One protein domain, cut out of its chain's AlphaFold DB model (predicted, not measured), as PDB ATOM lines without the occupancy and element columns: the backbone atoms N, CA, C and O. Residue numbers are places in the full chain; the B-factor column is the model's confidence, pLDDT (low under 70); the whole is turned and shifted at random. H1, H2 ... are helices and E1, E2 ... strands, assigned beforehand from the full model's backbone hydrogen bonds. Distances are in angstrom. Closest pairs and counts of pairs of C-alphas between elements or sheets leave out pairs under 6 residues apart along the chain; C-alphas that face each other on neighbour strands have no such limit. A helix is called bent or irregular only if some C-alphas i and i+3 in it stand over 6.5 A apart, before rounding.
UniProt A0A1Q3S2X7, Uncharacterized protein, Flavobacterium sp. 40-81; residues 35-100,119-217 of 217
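AT A GLANCE: This is residues 35 to 100 and 119 to 217 of the 217 residues of an uncharacterized protein of Flavobacterium sp. 40-81 (UniProt A0A1Q3S2X7). A single twisted sheet folds back on itself at E1, so that the leaf E4 E3 E2 is partly face to face with the leaf E9 E8 E7 E6 E5. Outside this fold the second leaf curls round H2, and H3 folds back beside H2 to cover E1 and E9; H1 grazes the sheet near E5, and the loop residues 146 to 153 stick out. The printed part has 165 residues with nine named strands and three named helices, in the order E1 E2 E3 E4 H1 E5 E6 E7 E8 E9 H2 H3. The sheet runs E4 E3 E2 E1 E9 E8 E7 E6 E5, all antiparallel, and the class is mixed, helices and strands. The whole is compact, with a radius of gyration of the C-alphas of 16.7 A and spans of 49 by 37 by 35 A.

HOW THE PARTS SIT: E1, residues 36 to 50, and E2, residues 53 to 66, form a hairpin, with N 48 and O 55 2.8 A apart, within hydrogen-bond range. E1 bends by 77 degrees at residue 42 and E2 by 74 degrees at residue 61. E3, residues 70 to 77, pairs with E2 through N 65 and O 72, 2.8 A. The edge strand E4, residues 80 to 87, pairs with E3 through N 75 and O 82, 2.9 A. These four strands form a meander, each strand the antiparallel neighbour of the one before. H1, residues 90 to 99, only grazes the sheet, with its residues 90 to 93. A second meander begins with the other edge strand, E5, residues 122 to 128; H1 and E5 are near each other. E6, residues 131 to 143, pairs with E5 through N 126 and O 133, 2.9 A. E7, residues 156 to 165, pairs with E6 through N 138 and O 162, 2.8 A, and bends by 60 degrees at residue 159. E8, residues 169 to 175, pairs with E7 through N 163 and O 172, 2.8 A. E9, residues 180 to 187, pairs with E8 through N 182 and O 173, 2.9 A, and with E1 through N 47 and O 183, 2.9 A. This is a folded sheet, one sheet bent back into two leaves that face each other, with E1 as the hinge; the closest C-alphas of E4 and E6, those of Phe 86 and His 138, are 7.3 A apart. The sheet curls round H2, residues 194 to 203, whose Ile 197 has its C-alpha 6.8 A from that of Leu 171 in E8, their closest pair. H3, residues 208 to 216, is on the same face as H2, over E1 at a height over the sheet of 10.3 A; on the local plane it stands at 61 degrees to E1, only just across the strands. H2 and H3 form a helical hairpin: they only just touch, with 3 pairs of C-alphas within 8 A, the closest being Leu 198 and Leu 211 at 7.4 A, and run opposite ways at a shallow tilt of 8 degrees. Every O i to N i+4 pair is within hydrogen-bond range in H1 and H2, and 4 of 5 in H3.

IN THESE COORDINATES: E1 begins at C-alpha 36 (34.469, -26.721, 0.721) and is 34.8 A long. E2 is 34.4 A, E6 38.2 A and E7 25.8 A. E5 begins at C-alpha 122 (41.973, -44.699, 8.204), and H3 ends at C-alpha 216 (15.531, -50.629, 19.930).

THE WHOLE: The C-alphas farthest apart are those of Asp 130 and Ser 150, 50.5 A. Residues 101 to 118 are not printed; C-alphas 100 and 119 are 20.6 A apart across this cut. The link from E6 to E7, 12 residues, is long, and within it residues 146 to 153 stand free. The mean pLDDT of the printed part is 83.0, with residues 95 to 100, 119 and 142 to 157 under 70.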
ATOM      1  N   THR A  35      37.813 -23.929   2.128       72.31
ATOM      2  CA  THR A  35      36.955 -24.823   2.893       72.31
ATOM      3  C   THR A  35      35.738 -25.098   2.032       72.31
ATOM      4  O   THR A  35      34.934 -24.194   1.787       72.31
ATOM      5  N   GLN A  36      35.608 -26.323   1.537       85.81
ATOM      6  CA  GLN A  36      34.469 -26.721   0.721       85.81
ATOM      7  C   GLN A  36      33.356 -27.249   1.622       85.81
ATOM      8  O   GLN A  36      33.589 -28.115   2.464       85.81
ATOM      9  N   LEU A  37      32.129 -26.759   1.432       88.81
ATOM     10  CA  LEU A  37      30.967 -27.344   2.090       88.81
ATOM     11  C   LEU A  37      30.765 -28.778   1.589       88.81
ATOM     12  O   LEU A  37      30.534 -28.986   0.400       88.81
ATOM     13  N   VAL A  38      30.838 -29.744   2.501       91.50
ATOM     14  CA  VAL A  38      30.635 -31.168   2.207       91.50
ATOM     15  C   VAL A  38      29.185 -31.544   2.454       91.50
ATOM     16  O   VAL A  38      28.547 -32.157   1.606       91.50
ATOM     17  N   ASN A  39      28.655 -31.171   3.620       91.12
ATOM     18  CA  ASN A  39      27.310 -31.558   4.020       91.12
ATOM     19  C   ASN A  39      26.754 -30.632   5.109       91.12
ATOM     20  O   ASN A  39      27.501 -29.943   5.812       91.12
ATOM     21  N   ARG A  40      25.429 -30.640   5.263       92.56
ATOM     22  CA  ARG A  40      24.696 -29.961   6.330       92.56
ATOM     23  C   ARG A  40      23.553 -30.820   6.838       92.56
ATOM     24  O   ARG A  40      22.810 -31.426   6.073       92.56
ATOM     25  N   PHE A  41      23.355 -30.765   8.144       90.62
ATOM     26  CA  PHE A  41      22.227 -31.369   8.827       90.62
ATOM     27  C   PHE A  41      21.579 -30.341   9.755       90.62
ATOM     28  O   PHE A  41      22.249 -29.564  10.430       90.62
ATOM     29  N   SER A  42      20.252 -30.305   9.758       91.06
ATOM     30  CA  SER A  42      19.458 -29.451  10.635       91.06
ATOM     31  C   SER A  42      19.355 -30.031  12.044       91.06
ATOM     32  O   SER A  42      19.315 -29.271  13.012       91.06
ATOM     33  N   SER A  43      19.355 -31.359  12.169       91.94
ATOM     34  CA  SER A  43      19.306 -32.052  13.454       91.94
ATOM     35  C   SER A  43      20.014 -33.402  13.409       91.94
ATOM     36  O   SER A  43      20.070 -34.063  12.371       91.94
ATOM     37  N   ALA A  44      20.542 -33.825  14.551       92.75
ATOM     38  CA  ALA A  44      21.110 -35.148  14.750       92.75
ATOM     39  C   ALA A  44      20.746 -35.656  16.149       92.75
ATOM     40  O   ALA A  44      20.858 -34.911  17.123       92.75
ATOM     41  N   LYS A  45      20.317 -36.915  16.247       93.81
ATOM     42  CA  LYS A  45      20.037 -37.585  17.519       93.81
ATOM     43  C   LYS A  45      21.089 -38.654  17.765       93.81
ATOM     44  O   LYS A  45      21.329 -39.490  16.895       93.81
ATOM     45  N   TYR A  46      21.656 -38.656  18.964       93.44
ATOM     46  CA  TYR A  46      22.599 -39.659  19.438       93.44
ATOM     47  C   TYR A  46      22.073 -40.314  20.707       93.44
ATOM     48  O   TYR A  46      21.323 -39.714  21.480       93.44
ATOM     49  N   ILE A  47      22.509 -41.543  20.937       94.19
ATOM     50  CA  ILE A  47      22.374 -42.228  22.215       94.19
ATOM     51  C   ILE A  47      23.773 -42.434  22.785       94.19
ATOM     52  O   ILE A  47      24.651 -42.966  22.102       94.19
ATOM     53  N   GLY A  48      23.993 -41.980  24.013       93.19
ATOM     54  CA  GLY A  48      25.252 -42.168  24.709       93.19
ATOM     55  C   GLY A  48      25.139 -43.094  25.906       93.19
ATOM     56  O   GLY A  48      24.119 -43.137  26.600       93.19
ATOM     57  N   PHE A  49      26.215 -43.834  26.139       93.00
ATOM     58  CA  PHE A  49      26.366 -44.812  27.205       93.00
ATOM     59  C   PHE A  49      27.552 -44.404  28.070       93.00
ATOM     60  O   PHE A  49      28.656 -44.252  27.559       93.00
ATOM     61  N   HIS A  50      27.314 -44.236  29.368       89.50
ATOM     62  CA  HIS A  50      28.328 -43.905  30.369       89.50
ATOM     63  C   HIS A  50      28.232 -44.934  31.495       89.50
ATOM     64  O   HIS A  50      27.462 -44.767  32.448       89.50
ATOM     65  N   GLY A  51      28.942 -46.052  31.336       81.00
ATOM     66  CA  GLY A  51      28.670 -47.256  32.123       81.00
ATOM     67  C   GLY A  51      27.217 -47.713  31.936       81.00
ATOM     68  O   GLY A  51      26.779 -47.981  30.820       81.00
ATOM     69  N   GLU A  52      26.446 -47.767  33.022       78.19
ATOM     70  CA  GLU A  52      25.031 -48.169  32.978       78.19
ATOM     71  C   GLU A  52      24.076 -47.042  32.556       78.19
ATOM     72  O   GLU A  52      22.943 -47.310  32.140       78.19
ATOM     73  N   LYS A  53      24.521 -45.782  32.643       86.75
ATOM     74  CA  LYS A  53      23.687 -44.621  32.331       86.75
ATOM     75  C   LYS A  53      23.527 -44.478  30.823       86.75
ATOM     76  O   LYS A  53      24.510 -44.453  30.086       86.75
ATOM     77  N   VAL A  54      22.278 -44.344  30.389       91.06
ATOM     78  CA  VAL A  54      21.907 -44.100  28.993       91.06
ATOM     79  C   VAL A  54      21.324 -42.701  28.894       91.06
ATOM     80  O   VAL A  54      20.434 -42.352  29.669       91.06
ATOM     81  N   GLN A  55      21.821 -41.906  27.952       91.31
ATOM     82  CA  GLN A  55      21.353 -40.545  27.716       91.31
ATOM     83  C   GLN A  55      21.125 -40.318  26.227       91.31
ATOM     84  O   GLN A  55      21.908 -40.769  25.395       91.31
ATOM     85  N   GLU A  56      20.058 -39.604  25.888       91.12
ATOM     86  CA  GLU A  56      19.841 -39.129  24.527       91.12
ATOM     87  C   GLU A  56      20.409 -37.721  24.364       91.12
ATOM     88  O   GLU A  56      20.205 -36.849  25.213       91.12
ATOM     89  N   PHE A  57      21.082 -37.493  23.243       88.12
ATOM     90  CA  PHE A  57      21.628 -36.199  22.875       88.12
ATOM     91  C   PHE A  57      20.991 -35.732  21.576       88.12
ATOM     92  O   PHE A  57      20.961 -36.460  20.586       88.12
ATOM     93  N   ASN A  58      20.495 -34.499  21.579       89.25
ATOM     94  CA  ASN A  58      19.963 -33.855  20.389       89.25
ATOM     95  C   ASN A  58      20.874 -32.693  20.034       89.25
ATOM     96  O   ASN A  58      21.023 -31.746  20.811       89.25
ATOM     97  N   TYR A  59      21.484 -32.782  18.863       87.50
ATOM     98  CA  TYR A  59      22.304 -31.724  18.309       87.50
ATOM     99  C   TYR A  59      21.504 -31.012  17.229       87.50
ATOM    100  O   TYR A  59      20.855 -31.647  16.392       87.50
ATOM    101  N   SER A  60      21.528 -29.687  17.257       86.56
ATOM    102  CA  SER A  60      20.926 -28.852  16.223       86.56
ATOM    103  C   SER A  60      22.016 -28.267  15.340       86.56
ATOM    104  O   SER A  60      23.149 -28.107  15.786       86.56
ATOM    105  N   GLY A  61      21.668 -27.987  14.082       80.31
ATOM    106  CA  GLY A  61      22.489 -27.256  13.120       80.31
ATOM    107  C   GLY A  61      23.946 -27.703  13.068       80.31
ATOM    108  O   GLY A  61      24.781 -27.192  13.815       80.31
ATOM    109  N   GLY A  62      24.281 -28.588  12.130       85.19
ATOM    110  CA  GLY A  62      25.678 -28.876  11.871       85.19
ATOM    111  C   GLY A  62      26.092 -28.926  10.419       85.19
ATOM    112  O   GLY A  62      25.306 -29.109   9.490       85.19
ATOM    113  N   THR A  63      27.369 -28.617  10.256       91.62
ATOM    114  CA  THR A  63      28.025 -28.357   8.984       91.62
ATOM    115  C   THR A  63      29.318 -29.145   8.959       91.62
ATOM    116  O   THR A  63      30.075 -29.118   9.927       91.62
ATOM    117  N   ILE A  64      29.561 -29.823   7.843       91.75
ATOM    118  CA  ILE A  64      30.817 -30.506   7.554       91.75
ATOM    119  C   ILE A  64      31.513 -29.712   6.457       91.75
ATOM    120  O   ILE A  64      30.956 -29.519   5.372       91.75
ATOM    121  N   LEU A  65      32.725 -29.259   6.741       89.75
ATOM    122  CA  LEU A  65      33.589 -28.550   5.809       89.75
ATOM    123  C   LEU A  65      34.824 -29.407   5.541       89.75
ATOM    124  O   LEU A  65      35.426 -29.924   6.472       89.75
ATOM    125  N   ALA A  66      35.216 -29.558   4.282       86.38
ATOM    126  CA  ALA A  66      36.513 -30.117   3.922       86.38
ATOM    127  C   ALA A  66      37.524 -28.972   3.858       86.38
ATOM    128  O   ALA A  66      37.386 -28.083   3.017       86.38
ATOM    129  N   GLY A  67      38.503 -28.982   4.760       80.19
ATOM    130  CA  GLY A  67      39.659 -28.094   4.724       80.19
ATOM    131  C   GLY A  67      40.807 -28.684   3.901       80.19
ATOM    132  O   GLY A  67      40.631 -29.610   3.109       80.19
ATOM    133  N   LYS A  68      42.023 -28.166   4.116       75.12
ATOM    134  CA  LYS A  68      43.229 -28.627   3.401       75.12
ATOM    135  C   LYS A  68      43.747 -29.989   3.870       75.12
ATOM    136  O   LYS A  68      44.428 -30.670   3.117       75.12
ATOM    137  N   THR A  69      43.489 -30.369   5.117       74.19
ATOM    138  CA  THR A  69      44.085 -31.573   5.729       74.19
ATOM    139  C   THR A  69      43.109 -32.376   6.579       74.19
ATOM    140  O   THR A  69      43.476 -33.416   7.126       74.19
ATOM    141  N   ASN A  70      41.880 -31.893   6.734       83.19
ATOM    142  CA  ASN A  70      40.901 -32.430   7.664       83.19
ATOM    143  C   ASN A  70      39.482 -32.016   7.265       83.19
ATOM    144  O   ASN A  70      39.277 -31.050   6.528       83.19
ATOM    145  N   TYR A  71      38.508 -32.742   7.798       87.50
ATOM    146  CA  TYR A  71      37.123 -32.319   7.884       87.50
ATOM    147  C   TYR A  71      36.912 -31.535   9.181       87.50
ATOM    148  O   TYR A  71      37.294 -31.995  10.258       87.50
ATOM    149  N   ASP A  72      36.286 -30.369   9.083       88.38
ATOM    150  CA  ASP A  72      35.791 -29.597  10.215       88.38
ATOM    151  C   ASP A  72      34.292 -29.831  10.354       88.38
ATOM    152  O   ASP A  72      33.513 -29.561   9.437       88.38
ATOM    153  N   ILE A  73      33.883 -30.336  11.509       88.62
ATOM    154  CA  ILE A  73      32.488 -30.618  11.827       88.62
ATOM    155  C   ILE A  73      32.079 -29.645  12.918       88.62
ATOM    156  O   ILE A  73      32.641 -29.642  14.010       88.62
ATOM    157  N   GLU A  74      31.084 -28.821  12.639       90.12
ATOM    158  CA  GLU A  74      30.509 -27.912  13.621       90.12
ATOM    159  C   GLU A  74      29.087 -28.360  13.937       90.12
ATOM    160  O   GLU A  74      28.328 -28.647  13.016       90.12
ATOM    161  N   MET A  75      28.727 -28.438  15.217       88.44
ATOM    162  CA  MET A  75      27.391 -28.833  15.689       88.44
ATOM    163  C   MET A  75      27.003 -27.993  16.907       88.44
ATOM    164  O   MET A  75      27.881 -27.540  17.640       88.44
ATOM    165  N   ILE A  76      25.711 -27.795  17.168       86.31
ATOM    166  CA  ILE A  76      25.239 -27.122  18.384       86.31
ATOM    167  C   ILE A  76      24.739 -28.168  19.381       86.31
ATOM    168  O   ILE A  76      23.823 -28.936  19.093       86.31
ATOM    169  N   ILE A  77      25.325 -28.165  20.576       81.81
ATOM    170  CA  ILE A  77      24.983 -29.051  21.690       81.81
ATOM    171  C   ILE A  77      24.526 -28.180  22.858       81.81
ATOM    172  O   ILE A  77      25.302 -27.371  23.361       81.81
ATOM    173  N   HIS A  78      23.267 -28.321  23.282       78.38
ATOM    174  CA  HIS A  78      22.678 -27.523  24.370       78.38
ATOM    175  C   HIS A  78      22.877 -26.002  24.200       78.38
ATOM    176  O   HIS A  78      23.203 -25.297  25.147       78.38
ATOM    177  N   GLY A  79      22.733 -25.496  22.971       79.56
ATOM    178  CA  GLY A  79      22.933 -24.076  22.655       79.56
ATOM    179  C   GLY A  79      24.397 -23.650  22.485       79.56
ATOM    180  O   GLY A  79      24.652 -22.531  22.050       79.56
ATOM    181  N   HIS A  80      25.364 -24.537  22.739       82.75
ATOM    182  CA  HIS A  80      26.787 -24.254  22.570       82.75
ATOM    183  C   HIS A  80      27.339 -24.873  21.290       82.75
ATOM    184  O   HIS A  80      27.155 -26.060  21.017       82.75
ATOM    185  N   LYS A  81      28.080 -24.076  20.518       85.94
ATOM    186  CA  LYS A  81      28.788 -24.559  19.333       85.94
ATOM    187  C   LYS A  81      29.951 -25.459  19.750       85.94
ATOM    188  O   LYS A  81      30.828 -25.050  20.504       85.94
ATOM    189  N   ARG A  82      29.970 -26.672  19.214       83.75
ATOM    190  CA  ARG A  82      31.033 -27.666  19.355       83.75
ATOM    191  C   ARG A  82      31.673 -27.895  17.999       83.75
ATOM    192  O   ARG A  82      30.986 -27.900  16.978       83.75
ATOM    193  N   LYS A  83      32.996 -28.039  18.000       85.38
ATOM    194  CA  LYS A  83      33.785 -28.317  16.803       85.38
ATOM    195  C   LYS A  83      34.516 -29.635  16.990       85.38
ATOM    196  O   LYS A  83      35.115 -29.846  18.041       85.38
ATOM    197  N   PHE A  84      34.472 -30.478  15.972       82.94
ATOM    198  CA  PHE A  84      35.231 -31.716  15.883       82.94
ATOM    199  C   PHE A  84      36.086 -31.653  14.631       82.94
ATOM    200  O   PHE A  84      35.618 -31.203  13.583       82.94
ATOM    201  N   TRP A  85      37.333 -32.091  14.741       83.38
ATOM    202  CA  TRP A  85      38.279 -32.100  13.634       83.38
ATOM    203  C   TRP A  85      38.619 -33.541  13.301       83.38
ATOM    204  O   TRP A  85      38.996 -34.308  14.181       83.38
ATOM    205  N   PHE A  86      38.460 -33.900  12.032       84.25
ATOM    206  CA  PHE A  86      38.683 -35.251  11.542       84.25
ATOM    207  C   PHE A  86      39.775 -35.244  10.478       84.25
ATOM    208  O   PHE A  86      39.528 -34.768   9.370       84.25
ATOM    209  N   PRO A  87      40.991 -35.724  10.777       82.44
ATOM    210  CA  PRO A  87      42.090 -35.654   9.826       82.44
ATOM    211  C   PRO A  87      41.791 -36.495   8.584       82.44
ATOM    212  O   PRO A  87      41.129 -37.529   8.666       82.44
ATOM    213  N   PHE A  88      42.283 -36.074   7.423       82.50
ATOM    214  CA  PHE A  88      42.225 -36.893   6.213       82.50
ATOM    215  C   PHE A  88      43.098 -38.147   6.344       82.50
ATOM    216  O   PHE A  88      43.872 -38.306   7.294       82.50
ATOM    217  N   THR A  89      42.994 -39.052   5.372       81.44
ATOM    218  CA  THR A  89      44.001 -40.106   5.221       81.44
ATOM    219  C   THR A  89      45.347 -39.519   4.808       81.44
ATOM    220  O   THR A  89      45.423 -38.447   4.200       81.44
ATOM    221  N   LYS A  90      46.423 -40.268   5.060       78.81
ATOM    222  CA  LYS A  90      47.765 -39.924   4.576       78.81
ATOM    223  C   LYS A  90      47.789 -39.708   3.058       78.81
ATOM    224  O   LYS A  90      48.322 -38.711   2.589       78.81
ATOM    225  N   GLN A  91      47.130 -40.586   2.299       77.06
ATOM    226  CA  GLN A  91      47.059 -40.500   0.837       77.06
ATOM    227  C   GLN A  91      46.327 -39.240   0.351       77.06
ATOM    228  O   GLN A  91      46.779 -38.591  -0.594       77.06
ATOM    229  N   GLU A  92      45.203 -38.884   0.978       78.31
ATOM    230  CA  GLU A  92      44.463 -37.658   0.657       78.31
ATOM    231  C   GLU A  92      45.296 -36.413   0.994       78.31
ATOM    232  O   GLU A  92      45.398 -35.508   0.169       78.31
ATOM    233  N   ALA A  93      45.966 -36.399   2.151       72.69
ATOM    234  CA  ALA A  93      46.850 -35.304   2.542       72.69
ATOM    235  C   ALA A  93      48.058 -35.153   1.597       72.69
ATOM    236  O   ALA A  93      48.414 -34.039   1.214       72.69
ATOM    237  N   ASP A  94      48.682 -36.256   1.182       70.56
ATOM    238  CA  ASP A  94      49.856 -36.228   0.305       70.56
ATOM    239  C   ASP A  94      49.494 -35.863  -1.145       70.56
ATOM    240  O   ASP A  94      50.240 -35.141  -1.808       70.56
ATOM    241  N   SER A  95      48.310 -36.262  -1.618       66.44
ATOM    242  CA  SER A  95      47.790 -35.849  -2.932       66.44
ATOM    243  C   SER A  95      47.526 -34.342  -3.009       66.44
ATOM    244  O   SER A  95      47.673 -33.740  -4.072       66.44
ATOM    245  N   LEU A  96      47.150 -33.718  -1.889       64.31
ATOM    246  CA  LEU A  96      46.965 -32.268  -1.795       64.31
ATOM    247  C   LEU A  96      48.308 -31.530  -1.799       64.31
ATOM    248  O   LEU A  96      48.463 -30.565  -2.541       64.31
ATOM    249  N   LYS A  97      49.320 -32.045  -1.086       61.34
ATOM    250  CA  LYS A  97      50.692 -31.505  -1.147       61.34
ATOM    251  C   LYS A  97      51.287 -31.563  -2.557       61.34
ATOM    252  O   LYS A  97      52.010 -30.655  -2.944       61.34
ATOM    253  N   ALA A  98      50.983 -32.612  -3.326       57.91
ATOM    254  CA  ALA A  98      51.448 -32.744  -4.708       57.91
ATOM    255  C   ALA A  98      50.787 -31.726  -5.660       57.91
ATOM    256  O   ALA A  98      51.425 -31.284  -6.617       57.91
ATOM    257  N   LYS A  99      49.538 -31.320  -5.393       54.38
ATOM    258  CA  LYS A  99      48.835 -30.281  -6.167       54.38
ATOM    259  C   LYS A  99      49.342 -28.865  -5.869       54.38
ATOM    260  O   LYS A  99      49.367 -28.048  -6.781       54.38
ATOM    261  N   ASP A 100      49.823 -28.616  -4.652       49.12
ATOM    262  CA  ASP A 100      50.352 -27.319  -4.200       49.12
ATOM    263  C   ASP A 100      51.876 -27.162  -4.428       49.12
ATOM    264  O   ASP A 100      52.529 -26.376  -3.744       49.12
ATOM    265  N   TYR A 119      48.438 -39.476  13.256       67.38
ATOM    266  CA  TYR A 119      47.624 -38.268  13.036       67.38
ATOM    267  C   TYR A 119      46.613 -38.389  11.894       67.38
ATOM    268  O   TYR A 119      45.783 -37.500  11.738       67.38
ATOM    269  N   TYR A 120      46.674 -39.448  11.087       77.06
ATOM    270  CA  TYR A 120      45.776 -39.618   9.947       77.06
ATOM    271  C   TYR A 120      44.573 -40.485  10.312       77.06
ATOM    272  O   TYR A 120      44.651 -41.357  11.177       77.06
ATOM    273  N   SER A 121      43.452 -40.258   9.630       85.06
ATOM    274  CA  SER A 121      42.351 -41.220   9.669       85.06
ATOM    275  C   SER A 121      42.648 -42.401   8.750       85.06
ATOM    276  O   SER A 121      43.301 -42.264   7.713       85.06
ATOM    277  N   GLU A 122      42.107 -43.558   9.097       87.12
ATOM    278  CA  GLU A 122      41.973 -44.699   8.204       87.12
ATOM    279  C   GLU A 122      40.657 -44.572   7.429       87.12
ATOM    280  O   GLU A 122      39.604 -44.330   8.020       87.12
ATOM    281  N   LYS A 123      40.688 -44.742   6.104       87.69
ATOM    282  CA  LYS A 123      39.474 -44.770   5.280       87.69
ATOM    283  C   LYS A 123      39.036 -46.208   5.068       87.69
ATOM    284  O   LYS A 123      39.690 -46.970   4.362       87.69
ATOM    285  N   VAL A 124      37.901 -46.548   5.656       90.06
ATOM    286  CA  VAL A 124      37.291 -47.873   5.627       90.06
ATOM    287  C   VAL A 124      36.085 -47.838   4.695       90.06
ATOM    288  O   VAL A 124      35.239 -46.944   4.772       90.06
ATOM    289  N   THR A 125      35.993 -48.819   3.800       89.38
ATOM    290  CA  THR A 125      34.817 -49.000   2.940       89.38
ATOM    291  C   THR A 125      34.029 -50.213   3.406       89.38
ATOM    292  O   THR A 125      34.483 -51.345   3.257       89.38
ATOM    293  N   TYR A 126      32.823 -49.988   3.924       87.75
ATOM    294  CA  TYR A 126      31.898 -51.068   4.256       87.75
ATOM    295  C   TYR A 126      31.021 -51.372   3.047       87.75
ATOM    296  O   TYR A 126      30.331 -50.490   2.534       87.75
ATOM    297  N   THR A 127      31.024 -52.629   2.608       90.44
ATOM    298  CA  THR A 127      30.070 -53.133   1.612       90.44
ATOM    299  C   THR A 127      29.043 -53.982   2.346       90.44
ATOM    300  O   THR A 127      29.361 -55.073   2.814       90.44
ATOM    301  N   LEU A 128      27.833 -53.449   2.515       89.81
ATOM    302  CA  LEU A 128      26.758 -54.089   3.269       89.81
ATOM    303  C   LEU A 128      25.534 -54.218   2.372       89.81
ATOM    304  O   LEU A 128      24.959 -53.208   1.956       89.81
ATOM    305  N   LYS A 129      25.132 -55.466   2.102       85.75
ATOM    306  CA  LYS A 129      24.124 -55.783   1.079       85.75
ATOM    307  C   LYS A 129      24.575 -55.152  -0.251       85.75
ATOM    308  O   LYS A 129      25.714 -55.361  -0.652       85.75
ATOM    309  N   ASP A 130      23.746 -54.303  -0.851       85.69
ATOM    310  CA  ASP A 130      24.032 -53.626  -2.123       85.69
ATOM    311  C   ASP A 130      24.498 -52.169  -1.952       85.69
ATOM    312  O   ASP A 130      24.512 -51.392  -2.906       85.69
ATOM    313  N   LYS A 131      24.854 -51.756  -0.726       87.69
ATOM    314  CA  LYS A 131      25.291 -50.386  -0.422       87.69
ATOM    315  C   LYS A 131      26.761 -50.349  -0.028       87.69
ATOM    316  O   LYS A 131      27.244 -51.185   0.737       87.69
ATOM    317  N   LYS A 132      27.460 -49.330  -0.529       89.00
ATOM    318  CA  LYS A 132      28.835 -49.004  -0.148       89.00
ATOM    319  C   LYS A 132      28.838 -47.752   0.715       89.00
ATOM    320  O   LYS A 132      28.262 -46.739   0.329       89.00
ATOM    321  N   TYR A 133      29.509 -47.833   1.854       89.00
ATOM    322  CA  TYR A 133      29.673 -46.728   2.788       89.00
ATOM    323  C   TYR A 133      31.151 -46.405   2.932       89.00
ATOM    324  O   TYR A 133      31.948 -47.291   3.242       89.00
ATOM    325  N   THR A 134      31.504 -45.137   2.735       88.88
ATOM    326  CA  THR A 134      32.846 -44.635   3.038       88.88
ATOM    327  C   THR A 134      32.841 -44.031   4.433       88.88
ATOM    328  O   THR A 134      32.056 -43.122   4.725       88.88
ATOM    329  N   VAL A 135      33.717 -44.543   5.291       92.31
ATOM    330  CA  VAL A 135      33.847 -44.129   6.686       92.31
ATOM    331  C   VAL A 135      35.313 -43.850   6.988       92.31
ATOM    332  O   VAL A 135      36.202 -44.551   6.521       92.31
ATOM    333  N   TYR A 136      35.564 -42.819   7.778       91.19
ATOM    334  CA  TYR A 136      36.868 -42.462   8.305       91.19
ATOM    335  C   TYR A 136      36.915 -42.871   9.769       91.19
ATOM    336  O   TYR A 136      36.076 -42.450  10.564       91.19
ATOM    337  N   LYS A 137      37.887 -43.700  10.117       91.38
ATOM    338  CA  LYS A 137      38.174 -44.146  11.472       91.38
ATOM    339  C   LYS A 137      39.394 -43.387  11.965       91.38
ATOM    340  O   LYS A 137      40.461 -43.476  11.365       91.38
ATOM    341  N   HIS A 138      39.241 -42.658  13.056       87.88
ATOM    342  CA  HIS A 138      40.345 -41.984  13.717       87.88
ATOM    343  C   HIS A 138      40.563 -42.596  15.094       87.88
ATOM    344  O   HIS A 138      39.605 -42.850  15.824       87.88
ATOM    345  N   VAL A 139      41.821 -42.870  15.429       83.12
ATOM    346  CA  VAL A 139      42.202 -43.314  16.768       83.12
ATOM    347  C   VAL A 139      42.624 -42.083  17.547       83.12
ATOM    348  O   VAL A 139      43.603 -41.436  17.187       83.12
ATOM    349  N   ASP A 140      41.890 -41.787  18.612       78.00
ATOM    350  CA  ASP A 140      42.198 -40.668  19.486       78.00
ATOM    351  C   ASP A 140      43.338 -41.071  20.429       78.00
ATOM    352  O   ASP A 140      43.312 -42.144  21.051       78.00
ATOM    353  N   TYR A 141      44.350 -40.213  20.525       73.00
ATOM    354  CA  TYR A 141      45.493 -40.385  21.416       73.00
ATOM    355  C   TYR A 141      45.609 -39.178  22.341       73.00
ATOM    356  O   TYR A 141      45.518 -38.043  21.882       73.00
ATOM    357  N   ASN A 142      45.907 -39.419  23.619       62.59
ATOM    358  CA  ASN A 142      46.395 -38.371  24.515       62.59
ATOM    359  C   ASN A 142      47.863 -38.621  24.871       62.59
ATOM    360  O   ASN A 142      48.311 -39.764  25.007       62.59
ATOM    361  N   CYS A 143      48.592 -37.525  25.070       56.00
ATOM    362  CA  CYS A 143      49.866 -37.512  25.775       56.00
ATOM    363  C   CYS A 143      49.592 -37.065  27.218       56.00
ATOM    364  O   CYS A 143      48.973 -36.022  27.418       56.00
ATOM    365  N   TYR A 144      50.005 -37.850  28.216       48.94
ATOM    366  CA  TYR A 144      49.842 -37.506  29.638       48.94
ATOM    367  C   TYR A 144      51.095 -36.804  30.195       48.94
ATOM    368  O   TYR A 144      51.496 -37.044  31.327       48.94
ATOM    369  N   ASP A 145      51.747 -35.961  29.395       45.81
ATOM    370  CA  ASP A 145      52.885 -35.159  29.852       45.81
ATOM    371  C   ASP A 145      52.511 -33.673  29.819       45.81
ATOM    372  O   ASP A 145      52.184 -33.124  28.764       45.81
ATOM    373  N   SER A 146      52.542 -33.010  30.978       43.31
ATOM    374  CA  SER A 146      52.280 -31.570  31.097       43.31
ATOM    375  C   SER A 146      53.354 -30.707  30.419       43.31
ATOM    376  O   SER A 146      53.129 -29.515  30.215       43.31
ATOM    377  N   LEU A 147      54.486 -31.300  30.021       47.34
ATOM    378  CA  LEU A 147      55.577 -30.681  29.267       47.34
ATOM    379  C   LEU A 147      55.579 -31.082  27.779       47.34
ATOM    380  O   LEU A 147      56.589 -30.886  27.093       47.34
ATOM    381  N   CYS A 148      54.462 -31.633  27.277       45.84
ATOM    382  CA  CYS A 148      54.272 -32.081  25.894       45.84
ATOM    383  C   CYS A 148      54.652 -30.976  24.887       45.84
ATOM    384  O   CYS A 148      53.869 -30.083  24.567       45.84
ATOM    385  N   GLY A 149      55.895 -31.042  24.408       50.19
ATOM    386  CA  GLY A 149      56.577 -29.980  23.662       50.19
ATOM    387  C   GLY A 149      58.106 -30.068  23.754       50.19
ATOM    388  O   GLY A 149      58.800 -29.559  22.876       50.19
ATOM    389  N   SER A 150      58.640 -30.773  24.760       43.34
ATOM    390  CA  SER A 150      60.085 -30.873  25.014       43.34
ATOM    391  C   SER A 150      60.595 -32.325  24.982       43.34
ATOM    392  O   SER A 150      60.545 -33.020  25.981       43.34
ATOM    393  N   ARG A 151      61.095 -32.775  23.821       49.00
ATOM    394  CA  ARG A 151      62.149 -33.807  23.610       49.00
ATOM    395  C   ARG A 151      62.300 -34.978  24.625       49.00
ATOM    396  O   ARG A 151      63.424 -35.239  25.052       49.00
ATOM    397  N   HIS A 152      61.257 -35.746  24.937       45.66
ATOM    398  CA  HIS A 152      61.405 -37.012  25.683       45.66
ATOM    399  C   HIS A 152      60.616 -38.166  25.043       45.66
ATOM    400  O   HIS A 152      59.765 -37.939  24.186       45.66
ATOM    401  N   ASP A 153      60.938 -39.414  25.402       46.41
ATOM    402  CA  ASP A 153      60.295 -40.622  24.870       46.41
ATOM    403  C   ASP A 153      58.823 -40.689  25.310       46.41
ATOM    404  O   ASP A 153      58.489 -41.092  26.424       46.41
ATOM    405  N   HIS A 154      57.921 -40.249  24.432       55.97
ATOM    406  CA  HIS A 154      56.494 -40.160  24.730       55.97
ATOM    407  C   HIS A 154      55.833 -41.546  24.756       55.97
ATOM    408  O   HIS A 154      55.804 -42.254  23.743       55.97
ATOM    409  N   ILE A 155      55.170 -41.879  25.866       55.81
ATOM    410  CA  ILE A 155      54.194 -42.973  25.892       55.81
ATOM    411  C   ILE A 155      52.837 -42.397  25.477       55.81
ATOM    412  O   ILE A 155      52.118 -41.786  26.263       55.81
ATOM    413  N   THR A 156      52.492 -42.558  24.202       61.28
ATOM    414  CA  THR A 156      51.161 -42.217  23.692       61.28
ATOM    415  C   THR A 156      50.171 -43.308  24.076       61.28
ATOM    416  O   THR A 156      50.373 -44.468  23.708       61.28
ATOM    417  N   PHE A 157      49.079 -42.941  24.741       65.00
ATOM    418  CA  PHE A 157      48.000 -43.875  25.050       65.00
ATOM    419  C   PHE A 157      46.818 -43.630  24.124       65.00
ATOM    420  O   PHE A 157      46.416 -42.489  23.892       65.00
ATOM    421  N   ARG A 158      46.248 -44.719  23.605       75.56
ATOM    422  CA  ARG A 158      44.971 -44.673  22.898       75.56
ATOM    423  C   ARG A 158      43.879 -44.318  23.903       75.56
ATOM    424  O   ARG A 158      43.675 -45.044  24.872       75.56
ATOM    425  N   THR A 159      43.182 -43.221  23.656       78.75
ATOM    426  CA  THR A 159      42.104 -42.715  24.514       78.75
ATOM    427  C   THR A 159      40.735 -42.861  23.887       78.75
ATOM    428  O   THR A 159      39.741 -42.760  24.599       78.75
ATOM    429  N   GLY A 160      40.660 -43.174  22.598       86.06
ATOM    430  CA  GLY A 160      39.386 -43.389  21.945       86.06
ATOM    431  C   GLY A 160      39.499 -43.908  20.526       86.06
ATOM    432  O   GLY A 160      40.589 -44.154  20.006       86.06
ATOM    433  N   ILE A 161      38.337 -44.134  19.926       89.69
ATOM    434  CA  ILE A 161      38.176 -44.238  18.481       89.69
ATOM    435  C   ILE A 161      36.914 -43.482  18.114       89.69
ATOM    436  O   ILE A 161      35.862 -43.692  18.723       89.69
ATOM    437  N   THR A 162      36.999 -42.706  17.044       91.75
ATOM    438  CA  THR A 162      35.848 -42.047  16.455       91.75
ATOM    439  C   THR A 162      35.683 -42.459  14.990       91.75
ATOM    440  O   THR A 162      36.653 -42.548  14.238       91.75
ATOM    441  N   TYR A 163      34.445 -42.724  14.571       94.44
ATOM    442  CA  TYR A 163      34.071 -43.020  13.190       94.44
ATOM    443  C   TYR A 163      33.218 -41.885  12.632       94.44
ATOM    444  O   TYR A 163      32.213 -41.486  13.224       94.44
ATOM    445  N   PHE A 164      33.600 -41.410  11.456       93.06
ATOM    446  CA  PHE A 164      33.009 -40.278  10.757       93.06
ATOM    447  C   PHE A 164      32.659 -40.656   9.318       93.06
ATOM    448  O   PHE A 164      33.392 -41.386   8.659       93.06
ATOM    449  N   SER A 165      31.567 -40.118   8.787       92.44
ATOM    450  CA  SER A 165      31.239 -40.189   7.366       92.44
ATOM    451  C   SER A 165      30.876 -38.798   6.839       92.44
ATOM    452  O   SER A 165      30.061 -38.121   7.465       92.44
ATOM    453  N   PRO A 166      31.393 -38.378   5.670       88.88
ATOM    454  CA  PRO A 166      30.967 -37.145   5.004       88.88
ATOM    455  C   PRO A 166      29.443 -37.030   4.829       88.88
ATOM    456  O   PRO A 166      28.883 -35.938   4.924       88.88
ATOM    457  N   ASP A 167      28.765 -38.163   4.634       88.69
ATOM    458  CA  ASP A 167      27.329 -38.221   4.349       88.69
ATOM    459  C   ASP A 167      26.459 -38.162   5.612       88.69
ATOM    460  O   ASP A 167      25.322 -37.690   5.564       88.69
ATOM    461  N   TYR A 168      26.989 -38.630   6.745       88.00
ATOM    462  CA  TYR A 168      26.214 -38.846   7.973       88.00
ATOM    463  C   TYR A 168      26.753 -38.104   9.203       88.00
ATOM    464  O   TYR A 168      26.079 -38.060  10.229       88.00
ATOM    465  N   GLY A 169      27.943 -37.510   9.121       89.62
ATOM    466  CA  GLY A 169      28.636 -36.917  10.261       89.62
ATOM    467  C   GLY A 169      29.287 -37.959  11.165       89.62
ATOM    468  O   GLY A 169      29.821 -38.966  10.696       89.62
ATOM    469  N   LEU A 170      29.300 -37.686  12.468       91.94
ATOM    470  CA  LEU A 170      29.854 -38.589  13.475       91.94
ATOM    471  C   LEU A 170      28.916 -39.790  13.624       91.94
ATOM    472  O   LEU A 170      27.737 -39.634  13.915       91.94
ATOM    473  N   LEU A 171      29.429 -40.995  13.388       94.75
ATOM    474  CA  LEU A 171      28.648 -42.233  13.457       94.75
ATOM    475  C   LEU A 171      28.742 -42.877  14.840       94.75
ATOM    476  O   LEU A 171      27.751 -43.378  15.373       94.75
ATOM    477  N   PHE A 172      29.955 -42.893  15.390       94.50
ATOM    478  CA  PHE A 172      30.296 -43.586  16.623       94.50
ATOM    479  C   PHE A 172      31.521 -42.932  17.264       94.50
ATOM    480  O   PHE A 172      32.538 -42.764  16.595       94.50
ATOM    481  N   ILE A 173      31.429 -42.600  18.546       92.69
ATOM    482  CA  ILE A 173      32.546 -42.165  19.386       92.69
ATOM    483  C   ILE A 173      32.687 -43.187  20.510       92.69
ATOM    484  O   ILE A 173      31.698 -43.538  21.153       92.69
ATOM    485  N   SER A 174      33.909 -43.640  20.766       91.81
ATOM    486  CA  SER A 174      34.281 -44.389  21.964       91.81
ATOM    487  C   SER A 174      35.448 -43.704  22.643       91.81
ATOM    488  O   SER A 174      36.483 -43.494  22.017       91.81
ATOM    489  N   LEU A 175      35.299 -43.400  23.927       88.75
ATOM    490  CA  LEU A 175      36.343 -42.820  24.763       88.75
ATOM    491  C   LEU A 175      36.658 -43.750  25.935       88.75
ATOM    492  O   LEU A 175      35.804 -44.508  26.405       88.75
ATOM    493  N   ASN A 176      37.890 -43.644  26.428       82.31
ATOM    494  CA  ASN A 176      38.400 -44.333  27.608       82.31
ATOM    495  C   ASN A 176      38.117 -45.842  27.559       82.31
ATOM    496  O   ASN A 176      37.484 -46.389  28.455       82.31
ATOM    497  N   ASN A 177      38.546 -46.517  26.487       74.19
ATOM    498  CA  ASN A 177      38.352 -47.962  26.295       74.19
ATOM    499  C   ASN A 177      36.880 -48.412  26.401       74.19
ATOM    500  O   ASN A 177      36.567 -49.356  27.122       74.19
ATOM    501  N   ASN A 178      35.978 -47.762  25.656       80.56
ATOM    502  CA  ASN A 178      34.536 -48.048  25.621       80.56
ATOM    503  C   ASN A 178      33.753 -47.692  26.901       80.56
ATOM    504  O   ASN A 178      32.596 -48.095  27.026       80.56
ATOM    505  N   MET A 179      34.328 -46.927  27.837       82.00
ATOM    506  CA  MET A 179      33.589 -46.449  29.016       82.00
ATOM    507  C   MET A 179      32.511 -45.422  28.659       82.00
ATOM    508  O   MET A 179      31.430 -45.431  29.256       82.00
ATOM    509  N   THR A 180      32.820 -44.552  27.697       89.38
ATOM    510  CA  THR A 180      31.880 -43.580  27.143       89.38
ATOM    511  C   THR A 180      31.692 -43.873  25.671       89.38
ATOM    512  O   THR A 180      32.664 -43.859  24.918       89.38
ATOM    513  N   LEU A 181      30.451 -44.116  25.266       94.12
ATOM    514  CA  LEU A 181      30.082 -44.293  23.868       94.12
ATOM    515  C   LEU A 181      29.053 -43.244  23.472       94.12
ATOM    516  O   LEU A 181      28.138 -42.987  24.247       94.12
ATOM    517  N   GLU A 182      29.139 -42.723  22.256       93.69
ATOM    518  CA  GLU A 182      28.075 -41.944  21.618       93.69
ATOM    519  C   GLU A 182      27.803 -42.528  20.233       93.69
ATOM    520  O   GLU A 182      28.727 -42.771  19.457       93.69
ATOM    521  N   ILE A 183      26.535 -42.808  19.931       96.19
ATOM    522  CA  ILE A 183      26.135 -43.553  18.734       96.19
ATOM    523  C   ILE A 183      25.029 -42.792  18.011       96.19
ATOM    524  O   ILE A 183      24.016 -42.448  18.622       96.19
ATOM    525  N   LEU A 184      25.198 -42.557  16.709       95.81
ATOM    526  CA  LEU A 184      24.203 -41.872  15.888       95.81
ATOM    527  C   LEU A 184      22.927 -42.721  15.739       95.81
ATOM    528  O   LEU A 184      22.967 -43.894  15.365       95.81
ATOM    529  N   VAL A 185      21.775 -42.108  15.997       95.50
ATOM    530  CA  VAL A 185      20.447 -42.732  15.867       95.50
ATOM    531  C   VAL A 185      19.725 -42.203  14.633       95.50
ATOM    532  O   VAL A 185      19.199 -42.979  13.835       95.50
ATOM    533  N   SER A 186      19.718 -40.884  14.437       94.00
ATOM    534  CA  SER A 186      19.049 -40.260  13.296       94.00
ATOM    535  C   SER A 186      19.696 -38.940  12.884       94.00
ATOM    536  O   SER A 186      20.331 -38.258  13.687       94.00
ATOM    537  N   LEU A 187      19.505 -38.581  11.616       92.69
ATOM    538  CA  LEU A 187      19.948 -37.328  11.010       92.69
ATOM    539  C   LEU A 187      18.774 -36.706  10.249       92.69
ATOM    540  O   LEU A 187      18.128 -37.378   9.444       92.69
ATOM    541  N   ASN A 188      18.477 -35.429  10.491       92.12
ATOM    542  CA  ASN A 188      17.353 -34.705   9.880       92.12
ATOM    543  C   ASN A 188      16.010 -35.453  10.020       92.12
ATOM    544  O   ASN A 188      15.209 -35.494   9.087       92.12
ATOM    545  N   GLY A 189      15.792 -36.112  11.163       87.50
ATOM    546  CA  GLY A 189      14.598 -36.921  11.434       87.50
ATOM    547  C   GLY A 189      14.534 -38.272  10.710       87.50
ATOM    548  O   GLY A 189      13.576 -39.011  10.915       87.50
ATOM    549  N   LYS A 190      15.533 -38.631   9.894       91.19
ATOM    550  CA  LYS A 190      15.634 -39.941   9.233       91.19
ATOM    551  C   LYS A 190      16.580 -40.851  10.004       91.19
ATOM    552  O   LYS A 190      17.632 -40.398  10.452       91.19
ATOM    553  N   GLU A 191      16.228 -42.127  10.138       91.81
ATOM    554  CA  GLU A 191      17.105 -43.105  10.788       91.81
ATOM    555  C   GLU A 191      18.482 -43.157  10.114       91.81
ATOM    556  O   GLU A 191      18.603 -43.145   8.883       91.81
ATOM    557  N   ALA A 192      19.526 -43.222  10.938       92.56
ATOM    558  CA  ALA A 192      20.887 -43.456  10.487       92.56
ATOM    559  C   ALA A 192      21.006 -44.861   9.857       92.56
ATOM    560  O   ALA A 192      20.167 -45.728  10.119       92.56
ATOM    561  N   PRO A 193      22.031 -45.137   9.028       92.69
ATOM    562  CA  PRO A 193      22.215 -46.458   8.427       92.69
ATOM    563  C   PRO A 193      22.534 -47.513   9.505       92.69
ATOM    564  O   PRO A 193      23.698 -47.799   9.785       92.69
ATOM    565  N   LYS A 194      21.493 -48.116  10.103       92.12
ATOM    566  CA  LYS A 194      21.607 -49.035  11.250       92.12
ATOM    567  C   LYS A 194      22.537 -50.214  10.968       92.12
ATOM    568  O   LYS A 194      23.332 -50.574  11.828       92.12
ATOM    569  N   ASP A 195      22.491 -50.777   9.760       92.12
ATOM    570  CA  ASP A 195      23.373 -51.884   9.361       92.12
ATOM    571  C   ASP A 195      24.861 -51.489   9.416       92.12
ATOM    572  O   ASP A 195      25.682 -52.267   9.903       92.12
ATOM    573  N   LEU A 196      25.201 -50.267   8.978       94.94
ATOM    574  CA  LEU A 196      26.563 -49.728   9.039       94.94
ATOM    575  C   LEU A 196      27.012 -49.538  10.485       94.94
ATOM    576  O   LEU A 196      28.082 -50.000  10.870       94.94
ATOM    577  N   ILE A 197      26.180 -48.885  11.294       95.69
ATOM    578  CA  ILE A 197      26.519 -48.600  12.688       95.69
ATOM    579  C   ILE A 197      26.674 -49.908  13.469       95.69
ATOM    580  O   ILE A 197      27.644 -50.076  14.200       95.69
ATOM    581  N   LEU A 198      25.804 -50.894  13.247       93.81
ATOM    582  CA  LEU A 198      25.945 -52.219  13.852       93.81
ATOM    583  C   LEU A 198      27.225 -52.946  13.421       93.81
ATOM    584  O   LEU A 198      27.789 -53.675  14.237       93.81
ATOM    585  N   ALA A 199      27.684 -52.779  12.178       93.19
ATOM    586  CA  ALA A 199      28.964 -53.331  11.735       93.19
ATOM    587  C   ALA A 199      30.139 -52.681  12.487       93.19
ATOM    588  O   ALA A 199      30.975 -53.400  13.032       93.19
ATOM    589  N   ILE A 200      30.133 -51.349  12.614       95.38
ATOM    590  CA  ILE A 200      31.140 -50.591  13.374       95.38
ATOM    591  C   ILE A 200      31.156 -51.034  14.844       95.38
ATOM    592  O   ILE A 200      32.211 -51.350  15.391       95.38
ATOM    593  N   LEU A 201      29.996 -51.119  15.502       93.69
ATOM    594  CA  LEU A 201      29.927 -51.517  16.914       93.69
ATOM    595  C   LEU A 201      30.445 -52.949  17.142       93.69
ATOM    596  O   LEU A 201      31.094 -53.213  18.154       93.69
ATOM    597  N   LYS A 202      30.199 -53.870  16.202       91.31
ATOM    598  CA  LYS A 202      30.744 -55.235  16.263       91.31
ATOM    599  C   LYS A 202      32.263 -55.254  16.103       91.31
ATOM    600  O   LYS A 202      32.926 -55.932  16.877       91.31
ATOM    601  N   GLU A 203      32.810 -54.496  15.152       91.38
ATOM    602  CA  GLU A 203      34.263 -54.400  14.936       91.38
ATOM    603  C   GLU A 203      35.001 -53.888  16.185       91.38
ATOM    604  O   GLU A 203      36.110 -54.326  16.484       91.38
ATOM    605  N   ASN A 204      34.368 -53.001  16.959       90.38
ATOM    606  CA  ASN A 204      34.943 -52.437  18.184       90.38
ATOM    607  C   ASN A 204      34.623 -53.256  19.454       90.38
ATOM    608  O   ASN A 204      34.859 -52.768  20.561       90.38
ATOM    609  N   ASN A 205      34.114 -54.489  19.309       90.44
ATOM    610  CA  ASN A 205      33.780 -55.404  20.409       90.44
ATOM    611  C   ASN A 205      32.858 -54.779  21.474       90.44
ATOM    612  O   ASN A 205      33.043 -54.974  22.676       90.44
ATOM    613  N   ILE A 206      31.866 -53.998  21.039       92.19
ATOM    614  CA  ILE A 206      30.905 -53.374  21.951       92.19
ATOM    615  C   ILE A 206      29.996 -54.430  22.588       92.19
ATOM    616  O   ILE A 206      29.542 -55.363  21.924       92.19
ATOM    617  N   SER A 207      29.711 -54.256  23.885       90.06
ATOM    618  CA  SER A 207      28.903 -55.185  24.680       90.06
ATOM    619  C   SER A 207      27.556 -55.517  24.006       90.06
ATOM    620  O   SER A 207      26.858 -54.601  23.546       90.06
ATOM    621  N   PRO A 208      27.130 -56.799  24.000       90.25
ATOM    622  CA  PRO A 208      25.832 -57.219  23.472       90.25
ATOM    623  C   PRO A 208      24.634 -56.446  24.035       90.25
ATOM    624  O   PRO A 208      23.657 -56.222  23.316       90.25
ATOM    625  N   ASP A 209      24.708 -55.988  25.287       90.12
ATOM    626  CA  ASP A 209      23.631 -55.220  25.916       90.12
ATOM    627  C   ASP A 209      23.464 -53.837  25.288       90.12
ATOM    628  O   ASP A 209      22.340 -53.391  25.035       90.12
ATOM    629  N   ILE A 210      24.577 -53.178  24.963       90.94
ATOM    630  CA  ILE A 210      24.576 -51.892  24.258       90.94
ATOM    631  C   ILE A 210      24.050 -52.090  22.835       90.94
ATOM    632  O   ILE A 210      23.184 -51.336  22.394       90.94
ATOM    633  N   LEU A 211      24.473 -53.161  22.149       91.56
ATOM    634  CA  LEU A 211      23.943 -53.515  20.827       91.56
ATOM    635  C   LEU A 211      22.422 -53.724  20.857       91.56
ATOM    636  O   LEU A 211      21.712 -53.271  19.960       91.56
ATOM    637  N   LYS A 212      21.900 -54.406  21.884       91.00
ATOM    638  CA  LYS A 212      20.460 -54.644  22.055       91.00
ATOM    639  C   LYS A 212      19.698 -53.348  22.322       91.00
ATOM    640  O   LYS A 212      18.612 -53.180  21.774       91.00
ATOM    641  N   LYS A 213      20.249 -52.448  23.143       90.00
ATOM    642  CA  LYS A 213      19.661 -51.127  23.412       90.00
ATOM    643  C   LYS A 213      19.642 -50.263  22.150       90.00
ATOM    644  O   LYS A 213      18.588 -49.741  21.812       90.00
ATOM    645  N   TYR A 214      20.748 -50.207  21.406       91.00
ATOM    646  CA  TYR A 214      20.829 -49.450  20.154       91.00
ATOM    647  C   TYR A 214      19.815 -49.928  19.103       91.00
ATOM    648  O   TYR A 214      19.144 -49.116  18.487       91.00
ATOM    649  N   LYS A 215      19.628 -51.245  18.937       89.00
ATOM    650  CA  LYS A 215      18.646 -51.794  17.977       89.00
ATOM    651  C   LYS A 215      17.193 -51.400  18.261       89.00
ATOM    652  O   LYS A 215      16.369 -51.498  17.358       89.00
ATOM    653  N   LYS A 216      16.873 -51.053  19.511       85.88
ATOM    654  CA  LYS A 216      15.531 -50.629  19.930       85.88
ATOM    655  C   LYS A 216      15.314 -49.120  19.809       85.88
ATOM    656  O   LYS A 216      14.162 -48.702  19.862       85.88
ATOM    657  N   ALA A 217      16.399 -48.349  19.732       79.06
ATOM    658  CA  ALA A 217      16.378 -46.901  19.559       79.06
ATOM    659  C   ALA A 217      16.100 -46.518  18.096       79.06
ATOM    660  O   ALA A 217      15.557 -45.409  17.916       79.06
TER     661      ALA A 217